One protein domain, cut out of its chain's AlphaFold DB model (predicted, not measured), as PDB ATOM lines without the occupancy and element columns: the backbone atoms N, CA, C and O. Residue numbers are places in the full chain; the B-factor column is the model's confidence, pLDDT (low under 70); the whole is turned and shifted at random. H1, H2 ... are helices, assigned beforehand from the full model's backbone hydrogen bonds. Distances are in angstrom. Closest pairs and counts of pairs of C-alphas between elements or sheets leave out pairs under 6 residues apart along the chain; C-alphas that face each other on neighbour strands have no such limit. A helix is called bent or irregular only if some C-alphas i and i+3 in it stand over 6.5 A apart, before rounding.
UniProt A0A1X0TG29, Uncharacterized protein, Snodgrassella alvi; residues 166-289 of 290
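What this domain is: This is residues 166 to 289 of the 290 residues of an uncharacterized protein of Snodgrassella alvi (UniProt A0A1X0TG29). A cluster of crossed helices, H2, H3, H5 and the arm H6a, packs round the long helix H4, and from it the second arm of the bent helix H6, H6b, reaches away along the longest axis. H1 sits between H4 and H6b, H7 folds back beside H6b without touching it, and residues 224 to 235 loop out between H4 and H5. The printed part has 124 residues, with seven named helices, H1 to H7 in order, and no named strand: all helix. It is only just compact, close to loose, with a radius of gyration of the C-alphas of 16.4 A, and flat, spanning 51 by 35 by 19 A.

How they stand to each other: H1, residues 166 to 173, touches residues 214 to 221 alone of H4, residues 204 to 223; the closest C-alphas, of Ile 168 and Leu 217, are 6.3 A apart, and the two run opposite ways at a shallow tilt of 24 degrees. H2, residues 177 to 188, touches H4 about perpendicular, at 82 degrees, closest at the C-alphas of Phe 183 and Val 211, 5.4 A. H2 and H3, residues 193 to 199, form a helical hairpin and only just touch, with 3 pairs of C-alphas within 8 A, the closest those of Ala 182 and Ile 196, 6.6 A. H4 is the hub, touching five helices, among them H5, residues 236 to 241, closest at the C-alphas of Lys 208 and Ile 236, 7.0 A. H6, residues 243 to 271, was assigned as one helix by its hydrogen bonds but is bent, C-alphas 251 and 254 being 7.0 A apart; its arms, H6a to residue 251 and H6b from 254, stand at a steep tilt of 48 degrees. H6a touches H2, closest at the C-alphas of Cys 187 and Gly 243, 4.1 A. H6b touches H1 with residues 257 to 261 alone, closest at the C-alphas of Met 166 and Ala 257, 6.5 A. H7, residues 278 to 287, is near H6b. Every O i to N i+4 pair is within hydrogen-bond range in H1, H3, H4, H5, H6a, H6b and H7, and 7 of 8 are in H2.

Where its parts are: H1 begins at C-alpha 166, (-27.055, 24.973, -125.283). H2 is 17.8 A long, H4 27.3 A, H6b 25.9 A and H7 14.5 A. H6b ends at C-alpha 271, (-32.313, 20.599, -143.101), and H7 at C-alpha 287, (-35.851, 38.350, -121.395).

The domain as a whole: The C-alphas farthest apart, of Thr 195 and Phe 271, are 52.0 A apart. The printed part has no cut, and the link from H4 to H5 is long. Mean pLDDT of the printed part is 80.4; residues 224 to 230 and 270 to 289 are under 70.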
ATOM      1  N   MET A 166     -26.048  23.956-125.601       82.56
ATOM      2  CA  MET A 166     -27.055  24.973-125.283       82.56
ATOM      3  C   MET A 166     -27.955  24.581-124.106       82.56
ATOM      4  O   MET A 166     -28.316  25.460-123.328       82.56
ATOM      5  N   HIS A 167     -28.280  23.295-123.931       79.00
ATOM      6  CA  HIS A 167     -28.998  22.828-122.739       79.00
ATOM      7  C   HIS A 167     -28.170  23.023-121.470       79.00
ATOM      8  O   HIS A 167     -28.679  23.595-120.513       79.00
ATOM      9  N   ILE A 168     -26.892  22.628-121.486       82.38
ATOM     10  CA  ILE A 168     -25.980  22.825-120.347       82.38
ATOM     11  C   ILE A 168     -25.886  24.312-119.992       82.38
ATOM     12  O   ILE A 168     -26.006  24.683-118.830       82.38
ATOM     13  N   ILE A 169     -25.718  25.182-120.994       86.88
ATOM     14  CA  ILE A 169     -25.670  26.635-120.787       86.88
ATOM     15  C   ILE A 169     -27.001  27.147-120.216       86.88
ATOM     16  O   ILE A 169     -26.994  27.998-119.332       86.88
ATOM     17  N   GLY A 170     -28.136  26.613-120.673       83.50
ATOM     18  CA  GLY A 170     -29.447  26.896-120.093       83.50
ATOM     19  C   GLY A 170     -29.541  26.506-118.614       83.50
ATOM     20  O   GLY A 170     -29.985  27.316-117.806       83.50
ATOM     21  N   ASP A 171     -29.062  25.315-118.245       83.12
ATOM     22  CA  ASP A 171     -29.042  24.843-116.854       83.12
ATOM     23  C   ASP A 171     -28.093  25.680-115.976       83.12
ATOM     24  O   ASP A 171     -28.391  25.931-114.808       83.12
ATOM     25  N   MET A 172     -26.974  26.163-116.533       88.38
ATOM     26  CA  MET A 172     -26.096  27.122-115.854       88.38
ATOM     27  C   MET A 172     -26.825  28.444-115.593       88.38
ATOM     28  O   MET A 172     -26.775  28.955-114.481       88.38
ATOM     29  N   LEU A 173     -27.521  28.994-116.592       86.19
ATOM     30  CA  LEU A 173     -28.280  30.247-116.458       86.19
ATOM     31  C   LEU A 173     -29.489  30.126-115.521       86.19
ATOM     32  O   LEU A 173     -29.983  31.140-115.038       86.19
ATOM     33  N   ALA A 174     -29.975  28.910-115.271       85.31
ATOM     34  CA  ALA A 174     -31.022  28.646-114.290       85.31
ATOM     35  C   ALA A 174     -30.501  28.622-112.840       85.31
ATOM     36  O   ALA A 174     -31.308  28.611-111.908       85.31
ATOM     37  N   GLN A 175     -29.177  28.602-112.632       86.56
ATOM     38  CA  GLN A 175     -28.598  28.711-111.295       86.56
ATOM     39  C   GLN A 175     -28.854  30.107-110.708       86.56
ATOM     40  O   GLN A 175     -28.846  31.093-111.444       86.56
ATOM     41  N   PRO A 176     -29.021  30.226-109.379       90.06
ATOM     42  CA  PRO A 176     -29.090  31.527-108.726       90.06
ATOM     43  C   PRO A 176     -27.840  32.381-108.990       90.06
ATOM     44  O   PRO A 176     -26.719  31.872-108.933       90.06
ATOM     45  N   ASP A 177     -28.010  33.694-109.165       88.94
ATOM     46  CA  ASP A 177     -26.910  34.628-109.475       88.94
ATOM     47  C   ASP A 177     -25.743  34.552-108.478       88.94
ATOM     48  O   ASP A 177     -24.570  34.669-108.851       88.94
ATOM     49  N   TRP A 178     -26.043  34.300-107.198       93.69
ATOM     50  CA  TRP A 178     -25.025  34.176-106.155       93.69
ATOM     51  C   TRP A 178     -24.047  33.022-106.414       93.69
ATOM     52  O   TRP A 178     -22.886  33.118-106.013       93.69
ATOM     53  N   VAL A 179     -24.469  31.964-107.119       95.06
ATOM     54  CA  VAL A 179     -23.640  30.783-107.402       95.06
ATOM     55  C   VAL A 179     -22.437  31.159-108.258       95.06
ATOM     56  O   VAL A 179     -21.330  30.716-107.964       95.06
ATOM     57  N   PHE A 180     -22.599  32.030-109.256       93.38
ATOM     58  CA  PHE A 180     -21.494  32.472-110.113       93.38
ATOM     59  C   PHE A 180     -20.451  33.293-109.344       93.38
ATOM     60  O   PHE A 180     -19.244  33.082-109.495       93.38
ATOM     61  N   ASN A 181     -20.903  34.185-108.460       92.69
ATOM     62  CA  ASN A 181     -20.010  34.985-107.619       92.69
ATOM     63  C   ASN A 181     -19.307  34.121-106.559       92.69
ATOM     64  O   ASN A 181     -18.109  34.271-106.305       92.69
ATOM     65  N   ALA A 182     -20.037  33.186-105.949       94.62
ATOM     66  CA  ALA A 182     -19.496  32.203-105.020       94.62
ATOM     67  C   ALA A 182     -18.454  31.294-105.685       94.62
ATOM     68  O   ALA A 182     -17.387  31.060-105.115       94.62
ATOM     69  N   PHE A 183     -18.728  30.837-106.907       95.56
ATOM     70  CA  PHE A 183     -17.827  30.016-107.707       95.56
ATOM     71  C   PHE A 183     -16.478  30.703-107.912       95.56
ATOM     72  O   PHE A 183     -15.438  30.110-107.626       95.56
ATOM     73  N   GLY A 184     -16.486  31.986-108.294       94.12
ATOM     74  CA  GLY A 184     -15.265  32.782-108.440       94.12
ATOM     75  C   GLY A 184     -14.423  32.839-107.164       94.12
ATOM     76  O   GLY A 184     -13.214  32.598-107.205       94.12
ATOM     77  N   LYS A 185     -15.063  33.071-106.011       94.38
ATOM     78  CA  LYS A 185     -14.392  33.090-104.698       94.38
ATOM     79  C   LYS A 185     -13.836  31.722-104.309       94.38
ATOM     80  O   LYS A 185     -12.717  31.623-103.805       94.38
ATOM     81  N   VAL A 186     -14.580  30.648-104.582       94.38
ATOM     82  CA  VAL A 186     -14.110  29.283-104.328       94.38
ATOM     83  C   VAL A 186     -12.907  28.953-105.209       94.38
ATOM     84  O   VAL A 186     -11.911  28.469-104.675       94.38
ATOM     85  N   CYS A 187     -12.949  29.257-106.510       94.19
ATOM     86  CA  CYS A 187     -11.843  29.028-107.443       94.19
ATOM     87  C   CYS A 187     -10.594  29.862-107.124       94.19
ATOM     88  O   CYS A 187      -9.483  29.400-107.379       94.19
ATOM     89  N   ALA A 188     -10.748  31.052-106.536       91.75
ATOM     90  CA  ALA A 188      -9.630  31.865-106.053       91.75
ATOM     91  C   ALA A 188      -8.925  31.260-104.819       91.75
ATOM     92  O   ALA A 188      -7.805  31.645-104.488       91.75
ATOM     93  N   GLY A 189      -9.567  30.311-104.127       85.50
ATOM     94  CA  GLY A 189      -9.014  29.617-102.963       85.50
ATOM     95  C   GLY A 189      -9.103  30.387-101.640       85.50
ATOM     96  O   GLY A 189      -8.782  29.814-100.599       85.50
ATOM     97  N   LYS A 190      -9.562  31.645-101.656       82.00
ATOM     98  CA  LYS A 190      -9.805  32.497-100.479       82.00
ATOM     99  C   LYS A 190     -11.035  33.386-100.737       82.00
ATOM    100  O   LYS A 190     -11.152  33.883-101.857       82.00
ATOM    101  N   PRO A 191     -11.910  33.647 -99.745       85.00
ATOM    102  CA  PRO A 191     -11.842  33.250 -98.330       85.00
ATOM    103  C   PRO A 191     -12.286  31.794 -98.056       85.00
ATOM    104  O   PRO A 191     -12.472  30.993 -98.976       85.00
ATOM    105  N   ALA A 192     -12.372  31.409 -96.776       89.19
ATOM    106  CA  ALA A 192     -12.847  30.087 -96.359       89.19
ATOM    107  C   ALA A 192     -14.298  29.843 -96.813       89.19
ATOM    108  O   ALA A 192     -15.077  30.784 -96.925       89.19
ATOM    109  N   LEU A 193     -14.668  28.574 -97.043       90.50
ATOM    110  CA  LEU A 193     -16.015  28.200 -97.508       90.50
ATOM    111  C   LEU A 193     -17.113  28.772 -96.606       90.50
ATOM    112  O   LEU A 193     -18.052  29.362 -97.122       90.50
ATOM    113  N   LYS A 194     -16.936  28.665 -95.286       93.12
ATOM    114  CA  LYS A 194     -17.882  29.177 -94.292       93.12
ATOM    115  C   LYS A 194     -18.157  30.673 -94.448       93.12
ATOM    116  O   LYS A 194     -19.305  31.084 -94.484       93.12
ATOM    117  N   THR A 195     -17.110  31.473 -94.651       94.31
ATOM    118  CA  THR A 195     -17.236  32.921 -94.878       94.31
ATOM    119  C   THR A 195     -18.008  33.233 -96.158       94.31
ATOM    120  O   THR A 195     -18.833  34.138 -96.180       94.31
ATOM    121  N   ILE A 196     -17.760  32.473 -97.229       94.25
ATOM    122  CA  ILE A 196     -18.494  32.628 -98.492       94.25
ATOM    123  C   ILE A 196     -19.968  32.239 -98.294       94.25
ATOM    124  O   ILE A 196     -20.851  32.893 -98.836       94.25
ATOM    125  N   ALA A 197     -20.242  31.180 -97.531       94.06
ATOM    126  CA  ALA A 197     -21.595  30.694 -97.278       94.06
ATOM    127  C   ALA A 197     -22.410  31.700 -96.445       94.06
ATOM    128  O   ALA A 197     -23.541  32.021 -96.810       94.06
ATOM    129  N   GLU A 198     -21.797  32.253 -95.394       95.25
ATOM    130  CA  GLU A 198     -22.362  33.313 -94.551       95.25
ATOM    131  C   GLU A 198     -22.723  34.563 -95.365       95.25
ATOM    132  O   GLU A 198     -23.808  35.109 -95.188       95.25
ATOM    133  N   GLU A 199     -21.866  34.976 -96.305       94.81
ATOM    134  CA  GLU A 199     -22.109  36.146 -97.160       94.81
ATOM    135  C   GLU A 199     -23.383  36.020 -98.009       94.81
ATOM    136  O   GLU A 199     -24.083  37.008 -98.224       94.81
ATOM    137  N   TYR A 200     -23.706  34.810 -98.471       94.81
ATOM    138  CA  TYR A 200     -24.908  34.553 -99.269       94.81
ATOM    139  C   TYR A 200     -26.080  34.001 -98.445       94.81
ATOM    140  O   TYR A 200     -27.108  33.647 -99.021       94.81
ATOM    141  N   GLY A 201     -25.948  33.910 -97.118       94.50
ATOM    142  CA  GLY A 201     -27.000  33.398 -96.237       94.50
ATOM    143  C   GLY A 201     -27.361  31.929 -96.485       94.50
ATOM    144  O   GLY A 201     -28.503  31.529 -96.267       94.50
ATOM    145  N   VAL A 202     -26.410  31.118 -96.961       95.44
ATOM    146  CA  VAL A 202     -26.608  29.690 -97.254       95.44
ATOM    147  C   VAL A 202     -25.743  28.817 -96.351       95.44
ATOM    148  O   VAL A 202     -24.758  29.266 -95.774       95.44
ATOM    149  N   SER A 203     -26.083  27.533 -96.235       94.50
ATOM    150  CA  SER A 203     -25.221  26.574 -95.540       94.50
ATOM    151  C   SER A 203     -23.999  26.190 -96.381       94.50
ATOM    152  O   SER A 203     -24.078  26.131 -97.612       94.50
ATOM    153  N   ASP A 204     -22.895  25.815 -95.725       91.50
ATOM    154  CA  ASP A 204     -21.685  25.284 -96.377       91.50
ATOM    155  C   ASP A 204     -21.992  24.125 -97.333       91.50
ATOM    156  O   ASP A 204     -21.391  24.010 -98.402       91.50
ATOM    157  N   TYR A 205     -22.950  23.269 -96.963       92.00
ATOM    158  CA  TYR A 205     -23.412  22.169 -97.806       92.00
ATOM    159  C   TYR A 205     -24.051  22.679 -99.104       92.00
ATOM    160  O   TYR A 205     -23.709  22.200-100.184       92.00
ATOM    161  N   THR A 206     -24.939  23.671 -99.004       94.00
ATOM    162  CA  THR A 206     -25.636  24.262-100.157       94.00
ATOM    163  C   THR A 206     -24.655  24.974-101.080       94.00
ATOM    164  O   THR A 206     -24.675  24.744-102.287       94.00
ATOM    165  N   LEU A 207     -23.741  25.767-100.510       95.12
ATOM    166  CA  LEU A 207     -22.657  26.415-101.246       95.12
ATOM    167  C   LEU A 207     -21.802  25.386-101.989       95.12
ATOM    168  O   LEU A 207     -21.580  25.508-103.193       95.12
ATOM    169  N   LYS A 208     -21.320  24.361-101.271       93.25
ATOM    170  CA  LYS A 208     -20.465  23.318-101.839       93.25
ATOM    171  C   LYS A 208     -21.162  22.612-102.993       93.25
ATOM    172  O   LYS A 208     -20.545  22.427-104.035       93.25
ATOM    173  N   ARG A 209     -22.422  22.224-102.802       92.31
ATOM    174  CA  ARG A 209     -23.214  21.554-103.829       92.31
ATOM    175  C   ARG A 209     -23.371  22.435-105.065       92.31
ATOM    176  O   ARG A 209     -22.938  22.023-106.127       92.31
ATOM    177  N   ALA A 210     -23.870  23.660-104.915       93.06
ATOM    178  CA  ALA A 210     -24.116  24.551-106.050       93.06
ATOM    179  C   ALA A 210     -22.840  24.869-106.851       93.06
ATOM    180  O   ALA A 210     -22.845  24.878-108.079       93.06
ATOM    181  N   VAL A 211     -21.718  25.091-106.159       94.62
ATOM    182  CA  VAL A 211     -20.430  25.381-106.802       94.62
ATOM    183  C   VAL A 211     -19.864  24.154-107.524       94.62
ATOM    184  O   VAL A 211     -19.303  24.302-108.608       94.62
ATOM    185  N   LEU A 212     -20.008  22.950-106.958       92.06
ATOM    186  CA  LEU A 212     -19.591  21.711-107.625       92.06
ATOM    187  C   LEU A 212     -20.520  21.344-108.786       92.06
ATOM    188  O   LEU A 212     -20.025  20.898-109.814       92.06
ATOM    189  N   ASP A 213     -21.822  21.603-108.669       90.44
ATOM    190  CA  ASP A 213     -22.784  21.413-109.755       90.44
ATOM    191  C   ASP A 213     -22.422  22.326-110.942       90.44
ATOM    192  O   ASP A 213     -22.277  21.851-112.068       90.44
ATOM    193  N   LEU A 214     -22.147  23.617-110.696       93.00
ATOM    194  CA  LEU A 214     -21.665  24.534-111.738       93.00
ATOM    195  C   LEU A 214     -20.307  24.098-112.317       93.00
ATOM    196  O   LEU A 214     -20.084  24.207-113.525       93.00
ATOM    197  N   ALA A 215     -19.403  23.581-111.480       91.56
ATOM    198  CA  ALA A 215     -18.126  23.045-111.940       91.56
ATOM    199  C   ALA A 215     -18.322  21.835-112.861       91.56
ATOM    200  O   ALA A 215     -17.653  21.739-113.886       91.56
ATOM    201  N   ASN A 216     -19.253  20.943-112.525       87.62
ATOM    202  CA  ASN A 216     -19.570  19.777-113.336       87.62
ATOM    203  C   ASN A 216     -20.200  20.179-114.677       87.62
ATOM    204  O   ASN A 216     -19.779  19.693-115.721       87.62
ATOM    205  N   LEU A 217     -21.125  21.146-114.685       87.69
ATOM    206  CA  LEU A 217     -21.695  21.687-115.927       87.69
ATOM    207  C   LEU A 217     -20.606  22.259-116.847       87.69
ATOM    208  O   LEU A 217     -20.574  21.957-118.040       87.69
ATOM    209  N   LEU A 218     -19.674  23.042-116.292       90.25
ATOM    210  CA  LEU A 218     -18.520  23.553-117.035       90.25
ATOM    211  C   LEU A 218     -17.609  22.420-117.513       90.25
ATOM    212  O   LEU A 218     -17.143  22.450-118.648       90.25
ATOM    213  N   PHE A 219     -17.356  21.422-116.668       86.44
ATOM    214  CA  PHE A 219     -16.560  20.262-117.041       86.44
ATOM    215  C   PHE A 219     -17.182  19.561-118.246       86.44
ATOM    216  O   PHE A 219     -16.520  19.472-119.270       86.44
ATOM    217  N   ILE A 220     -18.459  19.176-118.186       80.12
ATOM    218  CA  ILE A 220     -19.167  18.495-119.279       80.12
ATOM    219  C   ILE A 220     -19.163  19.348-120.558       80.12
ATOM    220  O   ILE A 220     -18.886  18.824-121.639       80.12
ATOM    221  N   LEU A 221     -19.401  20.663-120.449       84.31
ATOM    222  CA  LEU A 221     -19.423  21.579-121.598       84.31
ATOM    223  C   LEU A 221     -18.095  21.599-122.372       84.31
ATOM    224  O   LEU A 221     -18.103  21.709-123.599       84.31
ATOM    225  N   TYR A 222     -16.963  21.487-121.674       83.88
ATOM    226  CA  TYR A 222     -15.626  21.556-122.277       83.88
ATOM    227  C   TYR A 222     -14.899  20.202-122.345       83.88
ATOM    228  O   TYR A 222     -13.869  20.105-123.013       83.88
ATOM    229  N   TYR A 223     -15.450  19.142-121.746       70.06
ATOM    230  CA  TYR A 223     -14.856  17.802-121.691       70.06
ATOM    231  C   TYR A 223     -14.583  17.238-123.087       70.06
ATOM    232  O   TYR A 223     -13.509  16.708-123.355       70.06
ATOM    233  N   CYS A 224     -15.525  17.430-124.016       53.94
ATOM    234  CA  CYS A 224     -15.375  16.972-125.397       53.94
ATOM    235  C   CYS A 224     -14.340  17.778-126.205       53.94
ATOM    236  O   CYS A 224     -13.871  17.289-127.231       53.94
ATOM    237  N   ALA A 225     -14.003  19.001-125.780       51.78
ATOM    238  CA  ALA A 225     -13.097  19.897-126.502       51.78
ATOM    239  C   ALA A 225     -11.640  19.814-126.009       51.78
ATOM    240  O   ALA A 225     -10.723  20.037-126.794       51.78
ATOM    241  N   GLU A 226     -11.421  19.487-124.732       54.69
ATOM    242  CA  GLU A 226     -10.099  19.484-124.088       54.69
ATOM    243  C   GLU A 226      -9.782  18.115-123.440       54.69
ATOM    244  O   GLU A 226      -9.305  18.043-122.302       54.69
ATOM    245  N   PHE A 227     -10.058  17.011-124.159       51.59
ATOM    246  CA  PHE A 227      -9.745  15.645-123.707       51.59
ATOM    247  C   PHE A 227      -8.293  15.569-123.188       51.59
ATOM    248  O   PHE A 227      -7.356  15.961-123.884       51.59
ATOM    249  N   ASN A 228      -8.124  15.035-121.971       54.41
ATOM    250  CA  ASN A 228      -6.861  14.761-121.257       54.41
ATOM    251  C   ASN A 228      -6.206  15.885-120.429       54.41
ATOM    252  O   ASN A 228      -5.169  15.616-119.826       54.41
ATOM    253  N   GLN A 229      -6.763  17.100-120.327       62.25
ATOM    254  CA  GLN A 229      -6.113  18.173-119.537       62.25
ATOM    255  C   GLN A 229      -6.779  18.500-118.196       62.25
ATOM    256  O   GLN A 229      -6.149  19.113-117.333       62.25
ATOM    257  N   VAL A 230      -8.040  18.116-118.007       67.69
ATOM    258  CA  VAL A 230      -8.853  18.528-116.856       67.69
ATOM    259  C   VAL A 230      -9.624  17.326-116.337       67.69
ATOM    260  O   VAL A 230     -10.186  16.561-117.119       67.69
ATOM    261  N   THR A 231      -9.647  17.155-115.019       76.94
ATOM    262  CA  THR A 231     -10.428  16.109-114.351       76.94
ATOM    263  C   THR A 231     -11.686  16.700-113.736       76.94
ATOM    264  O   THR A 231     -11.689  17.854-113.298       76.94
ATOM    265  N   GLU A 232     -12.751  15.900-113.687       80.88
ATOM    266  CA  GLU A 232     -13.996  16.289-113.034       80.88
ATOM    267  C   GLU A 232     -13.714  16.681-111.570       80.88
ATOM    268  O   GLU A 232     -13.137  15.892-110.809       80.88
ATOM    269  N   PRO A 233     -14.076  17.900-111.143       80.06
ATOM    270  CA  PRO A 233     -13.817  18.339-109.787       80.06
ATOM    271  C   PRO A 233     -14.877  17.752-108.848       80.06
ATOM    272  O   PRO A 233     -15.860  18.404-108.524       80.06
ATOM    273  N   GLY A 234     -14.644  16.539-108.342       80.25
ATOM    274  CA  GLY A 234     -15.530  15.897-107.356       80.25
ATOM    275  C   GLY A 234     -15.476  16.515-105.947       80.25
ATOM    276  O   GLY A 234     -16.260  16.162-105.065       80.25
ATOM    277  N   THR A 235     -14.537  17.434-105.689       90.06
ATOM    278  CA  THR A 235     -14.359  18.095-104.386       90.06
ATOM    279  C   THR A 235     -14.007  19.578-104.528       90.06
ATOM    280  O   THR A 235     -13.481  20.026-105.548       90.06
ATOM    281  N   ILE A 236     -14.223  20.364-103.466       92.38
ATOM    282  CA  ILE A 236     -13.807  21.779-103.447       92.38
ATOM    283  C   ILE A 236     -12.285  21.912-103.543       92.38
ATOM    284  O   ILE A 236     -11.782  22.839-104.173       92.38
ATOM    285  N   THR A 237     -11.538  20.978-102.954       91.38
ATOM    286  CA  THR A 237     -10.076  20.965-103.034       91.38
ATOM    287  C   THR A 237      -9.608  20.782-104.477       91.38
ATOM    288  O   THR A 237      -8.790  21.571-104.948       91.38
ATOM    289  N   SER A 238     -10.175  19.817-105.208       89.44
ATOM    290  CA  SER A 238      -9.862  19.616-106.630       89.44
ATOM    291  C   SER A 238     -10.298  20.803-107.491       89.44
ATOM    292  O   SER A 238      -9.568  21.199-108.398       89.44
ATOM    293  N   LEU A 239     -11.445  21.422-107.181       91.94
ATOM    294  CA  LEU A 239     -11.895  22.631-107.874       91.94
ATOM    295  C   LEU A 239     -10.924  23.799-107.667       91.94
ATOM    296  O   LEU A 239     -10.594  24.501-108.617       91.94
ATOM    297  N   ARG A 240     -10.427  23.996-106.442       93.62
ATOM    298  CA  ARG A 240      -9.436  25.034-106.116       93.62
ATOM    299  C   ARG A 240      -8.121  24.830-106.857       93.62
ATOM    300  O   ARG A 240      -7.585  25.787-107.407       93.62
ATOM    301  N   GLN A 241      -7.628  23.593-106.919       91.38
ATOM    302  CA  GLN A 241      -6.413  23.254-107.671       91.38
ATOM    303  C   GLN A 241      -6.543  23.615-109.158       91.38
ATOM    304  O   GLN A 241      -5.596  24.111-109.762       91.38
ATOM    305  N   GLN A 242      -7.735  23.427-109.725       90.25
ATOM    306  CA  GLN A 242      -8.039  23.701-111.131       90.25
ATOM    307  C   GLN A 242      -8.743  25.056-111.345       90.25
ATOM    308  O   GLN A 242      -9.248  25.330-112.435       90.25
ATOM    309  N   GLY A 243      -8.761  25.933-110.332       91.38
ATOM    310  CA  GLY A 243      -9.623  27.118-110.299       91.38
ATOM    311  C   GLY A 243      -9.406  28.072-111.473       91.38
ATOM    312  O   GLY A 243     -10.367  28.556-112.064       91.38
ATOM    313  N   LYS A 244      -8.149  28.279-111.893       91.44
ATOM    314  CA  LYS A 244      -7.821  29.104-113.073       91.44
ATOM    315  C   LYS A 244      -8.442  28.555-114.360       91.44
ATOM    316  O   LYS A 244      -8.912  29.325-115.195       91.44
ATOM    317  N   THR A 245      -8.452  27.233-114.527       90.50
ATOM    318  CA  THR A 245      -9.021  26.587-115.713       90.50
ATOM    319  C   THR A 245     -10.536  26.719-115.729       90.50
ATOM    320  O   THR A 245     -11.085  27.173-116.730       90.50
ATOM    321  N   PHE A 246     -11.197  26.448-114.606       91.38
ATOM    322  CA  PHE A 246     -12.647  26.589-114.492       91.38
ATOM    323  C   PHE A 246     -13.130  28.039-114.638       91.38
ATOM    324  O   PHE A 246     -14.139  28.284-115.296       91.38
ATOM    325  N   MET A 247     -12.381  29.024-114.130       93.56
ATOM    326  CA  MET A 247     -12.695  30.441-114.366       93.56
ATOM    327  C   MET A 247     -12.561  30.836-115.839       93.56
ATOM    328  O   MET A 247     -13.378  31.593-116.361       93.56
ATOM    329  N   ARG A 248     -11.562  30.293-116.542       91.31
ATOM    330  CA  ARG A 248     -11.407  30.483-117.990       91.31
ATOM    331  C   ARG A 248     -12.543  29.820-118.774       91.31
ATOM    332  O   ARG A 248     -13.016  30.410-119.740       91.31
ATOM    333  N   TYR A 249     -12.992  28.636-118.367       91.44
ATOM    334  CA  TYR A 249     -14.170  27.981-118.944       91.44
ATOM    335  C   TYR A 249     -15.422  28.831-118.770       91.44
ATOM    336  O   TYR A 249     -16.120  29.087-119.749       91.44
ATOM    337  N   LEU A 250     -15.650  29.349-117.562       91.94
ATOM    338  CA  LEU A 250     -16.774  30.233-117.287       91.94
ATOM    339  C   LEU A 250     -16.743  31.497-118.163       91.94
ATOM    340  O   LEU A 250     -17.762  31.872-118.741       91.94
ATOM    341  N   ALA A 251     -15.570  32.115-118.335       90.44
ATOM    342  CA  ALA A 251     -15.409  33.292-119.191       90.44
ATOM    343  C   ALA A 251     -15.664  33.002-120.686       90.44
ATOM    344  O   ALA A 251     -16.180  33.859-121.405       90.44
ATOM    345  N   LYS A 252     -15.331  31.794-121.163       90.31
ATOM    346  CA  LYS A 252     -15.547  31.367-122.556       90.31
ATOM    347  C   LYS A 252     -17.014  31.042-122.872       90.31
ATOM    348  O   LYS A 252     -17.390  31.094-124.041       90.31
ATOM    349  N   THR A 253     -17.857  30.778-121.870       89.38
ATOM    350  CA  THR A 253     -19.221  30.247-122.060       89.38
ATOM    351  C   THR A 253     -20.083  31.098-122.990       89.38
ATOM    352  O   THR A 253     -20.819  30.558-123.813       89.38
ATOM    353  N   LYS A 254     -19.962  32.431-122.929       86.50
ATOM    354  CA  LYS A 254     -20.703  33.342-123.818       86.50
ATOM    355  C   LYS A 254     -20.320  33.166-125.288       86.50
ATOM    356  O   LYS A 254     -21.186  33.195-126.161       86.50
ATOM    357  N   GLU A 255     -19.031  33.013-125.562       87.56
ATOM    358  CA  GLU A 255     -18.538  32.810-126.921       87.56
ATOM    359  C   GLU A 255     -18.902  31.411-127.423       87.56
ATOM    360  O   GLU A 255     -19.425  31.268-128.527       87.56
ATOM    361  N   THR A 256     -18.768  30.395-126.567       87.25
ATOM    362  CA  THR A 256     -19.256  29.044-126.856       87.25
ATOM    363  C   THR A 256     -20.743  29.060-127.208       87.25
ATOM    364  O   THR A 256     -21.112  28.517-128.243       87.25
ATOM    365  N   ALA A 257     -21.593  29.750-126.441       85.06
ATOM    366  CA  ALA A 257     -23.020  29.866-126.745       85.06
ATOM    367  C   ALA A 257     -23.269  30.398-128.168       85.06
ATOM    368  O   ALA A 257     -24.036  29.809-128.929       85.06
ATOM    369  N   ARG A 258     -22.578  31.475-128.567       83.12
ATOM    370  CA  ARG A 258     -22.700  32.057-129.917       83.12
ATOM    371  C   ARG A 258     -22.315  31.060-131.007       83.12
ATOM    372  O   ARG A 258     -23.038  30.920-131.994       83.12
ATOM    373  N   GLN A 259     -21.209  30.347-130.813       86.50
ATOM    374  CA  GLN A 259     -20.732  29.346-131.765       86.50
ATOM    375  C   GLN A 259     -21.727  28.192-131.915       86.50
ATOM    376  O   GLN A 259     -22.032  27.790-133.038       86.50
ATOM    377  N   GLN A 260     -22.284  27.688-130.809       86.00
ATOM    378  CA  GLN A 260     -23.249  26.589-130.857       86.00
ATOM    379  C   GLN A 260     -24.582  27.027-131.478       86.00
ATOM    380  O   GLN A 260     -25.116  26.311-132.325       86.00
ATOM    381  N   VAL A 261     -25.079  28.234-131.174       81.75
ATOM    382  CA  VAL A 261     -26.260  28.806-131.849       81.75
ATOM    383  C   VAL A 261     -26.039  28.897-133.358       81.75
ATOM    384  O   VAL A 261     -26.924  28.524-134.129       81.75
ATOM    385  N   SER A 262     -24.855  29.330-133.801       80.62
ATOM    386  CA  SER A 262     -24.531  29.381-135.230       80.62
ATOM    387  C   SER A 262     -24.591  27.999-135.887       80.62
ATOM    388  O   SER A 262     -25.128  27.880-136.988       80.62
ATOM    389  N   LYS A 263     -24.095  26.947-135.221       82.12
ATOM    390  CA  LYS A 263     -24.174  25.563-135.726       82.12
ATOM    391  C   LYS A 263     -25.615  25.066-135.814       82.12
ATOM    392  O   LYS A 263     -26.009  24.528-136.842       82.12
ATOM    393  N   ILE A 264     -26.422  25.332-134.789       79.69
ATOM    394  CA  ILE A 264     -27.855  25.007-134.781       79.69
ATOM    395  C   ILE A 264     -28.581  25.707-135.938       79.69
ATOM    396  O   ILE A 264     -29.384  25.093-136.642       79.69
ATOM    397  N   MET A 265     -28.294  26.992-136.167       76.69
ATOM    398  CA  MET A 265     -28.874  27.747-137.279       76.69
ATOM    399  C   MET A 265     -28.389  27.242-138.639       76.69
ATOM    400  O   MET A 265     -29.185  27.193-139.576       76.69
ATOM    401  N   ALA A 266     -27.115  26.867-138.768       77.38
ATOM    402  CA  ALA A 266     -26.575  26.273-139.987       77.38
ATOM    403  C   ALA A 266     -27.284  24.952-140.310       77.38
ATOM    404  O   ALA A 266     -27.802  24.797-141.417       77.38
ATOM    405  N   PHE A 267     -27.435  24.072-139.317       76.19
ATOM    406  CA  PHE A 267     -28.197  22.834-139.459       76.19
ATOM    407  C   PHE A 267     -29.654  23.113-139.855       76.19
ATOM    408  O   PHE A 267     -30.168  22.508-140.796       76.19
ATOM    409  N   ASN A 268     -30.309  24.098-139.229       72.19
ATOM    410  CA  ASN A 268     -31.664  24.498-139.620       72.19
ATOM    411  C   ASN A 268     -31.743  24.975-141.075       72.19
ATOM    412  O   ASN A 268     -32.700  24.673-141.776       72.19
ATOM    413  N   ARG A 269     -30.755  25.739-141.552       71.38
ATOM    414  CA  ARG A 269     -30.724  26.210-142.945       71.38
ATOM    415  C   ARG A 269     -30.552  25.051-143.927       71.38
ATOM    416  O   ARG A 269     -31.157  25.073-144.996       71.38
ATOM    417  N   LEU A 270     -29.755  24.049-143.562       68.31
ATOM    418  CA  LEU A 270     -29.507  22.866-144.388       68.31
ATOM    419  C   LEU A 270     -30.718  21.928-144.423       68.31
ATOM    420  O   LEU A 270     -31.136  21.493-145.497       68.31
ATOM    421  N   PHE A 271     -31.309  21.648-143.260       65.62
ATOM    422  CA  PHE A 271     -32.313  20.599-143.101       65.62
ATOM    423  C   PHE A 271     -33.724  21.116-142.844       65.62
ATOM    424  O   PHE A 271     -34.651  20.320-142.893       65.62
ATOM    425  N   GLY A 272     -33.942  22.412-142.631       58.97
ATOM    426  CA  GLY A 272     -35.257  23.017-142.368       58.97
ATOM    427  C   GLY A 272     -35.901  22.593-141.046       58.97
ATOM    428  O   GLY A 272     -37.102  22.790-140.869       58.97
ATOM    429  N   THR A 273     -35.137  21.951-140.164       62.06
ATOM    430  CA  THR A 273     -35.570  21.481-138.846       62.06
ATOM    431  C   THR A 273     -34.419  21.590-137.857       62.06
ATOM    432  O   THR A 273     -33.266  21.352-138.223       62.06
ATOM    433  N   THR A 274     -34.733  21.852-136.592       58.28
ATOM    434  CA  THR A 274     -33.799  21.778-135.461       58.28
ATOM    435  C   THR A 274     -34.331  20.843-134.387       58.28
ATOM    436  O   THR A 274     -35.527  20.585-134.318       58.28
ATOM    437  N   LEU A 275     -33.432  20.343-133.539       57.91
ATOM    438  CA  LEU A 275     -33.775  19.449-132.423       57.91
ATOM    439  C   LEU A 275     -34.243  20.217-131.184       57.91
ATOM    440  O   LEU A 275     -34.659  19.624-130.200       57.91
ATOM    441  N   ILE A 276     -34.157  21.543-131.242       53.03
ATOM    442  CA  ILE A 276     -34.651  22.476-130.237       53.03
ATOM    443  C   ILE A 276     -35.617  23.442-130.879       53.03
ATOM    444  O   ILE A 276     -35.426  23.856-132.027       53.03
ATOM    445  N   ASP A 277     -36.622  23.828-130.101       58.53
ATOM    446  CA  ASP A 277     -37.504  24.922-130.457       58.53
ATOM    447  C   ASP A 277     -36.739  26.248-130.348       58.53
ATOM    448  O   ASP A 277     -36.462  26.769-129.262       58.53
ATOM    449  N   LEU A 278     -36.380  26.799-131.505       52.91
ATOM    450  CA  LEU A 278     -35.689  28.080-131.596       52.91
ATOM    451  C   LEU A 278     -36.534  29.234-131.041       52.91
ATOM    452  O   LEU A 278     -35.961  30.232-130.606       52.91
ATOM    453  N   ALA A 279     -37.866  29.105-131.008       48.75
ATOM    454  CA  ALA A 279     -38.747  30.121-130.441       48.75
ATOM    455  C   ALA A 279     -38.610  30.207-128.916       48.75
ATOM    456  O   ALA A 279     -38.681  31.299-128.347       48.75
ATOM    457  N   VAL A 280     -38.351  29.078-128.247       48.16
ATOM    458  CA  VAL A 280     -38.074  29.050-126.806       48.16
ATOM    459  C   VAL A 280     -36.754  29.763-126.516       48.16
ATOM    460  O   VAL A 280     -36.703  30.618-125.634       48.16
ATOM    461  N   ILE A 281     -35.710  29.499-127.306       46.66
ATOM    462  CA  ILE A 281     -34.396  30.140-127.146       46.66
ATOM    463  C   ILE A 281     -34.457  31.648-127.419       46.66
ATOM    464  O   ILE A 281     -33.920  32.422-126.629       46.66
ATOM    465  N   ASP A 282     -35.150  32.086-128.475       43.16
ATOM    466  CA  ASP A 282     -35.336  33.515-128.776       43.16
ATOM    467  C   ASP A 282     -36.098  34.236-127.647       43.16
ATOM    468  O   ASP A 282     -35.725  35.328-127.215       43.16
ATOM    469  N   LYS A 283     -37.121  33.589-127.072       42.19
ATOM    470  CA  LYS A 283     -37.870  34.126-125.926       42.19
ATOM    471  C   LYS A 283     -36.995  34.297-124.679       42.19
ATOM    472  O   LYS A 283     -37.141  35.299-123.977       42.19
ATOM    473  N   TYR A 284     -36.094  33.353-124.397       43.00
ATOM    474  CA  TYR A 284     -35.143  33.463-123.285       43.00
ATOM    475  C   TYR A 284     -34.077  34.535-123.534       43.00
ATOM    476  O   TYR A 284     -33.800  35.327-122.634       43.00
ATOM    477  N   ALA A 285     -33.539  34.622-124.754       43.12
ATOM    478  CA  ALA A 285     -32.553  35.636-125.120       43.12
ATOM    479  C   ALA A 285     -33.100  37.067-124.972       43.12
ATOM    480  O   ALA A 285     -32.390  37.957-124.512       43.12
ATOM    481  N   ARG A 286     -34.380  37.287-125.303       38.59
ATOM    482  CA  ARG A 286     -35.031  38.601-125.171       38.59
ATOM    483  C   ARG A 286     -35.300  39.015-123.725       38.59
ATOM    484  O   ARG A 286     -35.194  40.195-123.428       38.59
ATOM    485  N   ARG A 287     -35.603  38.070-122.827       39.22
ATOM    486  CA  ARG A 287     -35.851  38.350-121.395       39.22
ATOM    487  C   ARG A 287     -34.609  38.797-120.623       39.22
ATOM    488  O   ARG A 287     -34.752  39.376-119.563       39.22
ATOM    489  N   GLN A 288     -33.420  38.490-121.129       36.94
ATOM    490  CA  GLN A 288     -32.137  38.870-120.524       36.94
ATOM    491  C   GLN A 288     -31.599  40.208-121.073       36.94
ATOM    492  O   GLN A 288     -30.559  40.684-120.629       36.94
ATOM    493  N   LEU A 289     -32.277  40.801-122.066       34.09
ATOM    494  CA  LEU A 289     -31.926  42.085-122.692       34.09
ATOM    495  C   LEU A 289     -32.896  43.220-122.318       34.09
ATOM    496  O   LEU A 289     -32.805  44.312-122.882       34.09
TER     497      LEU A 289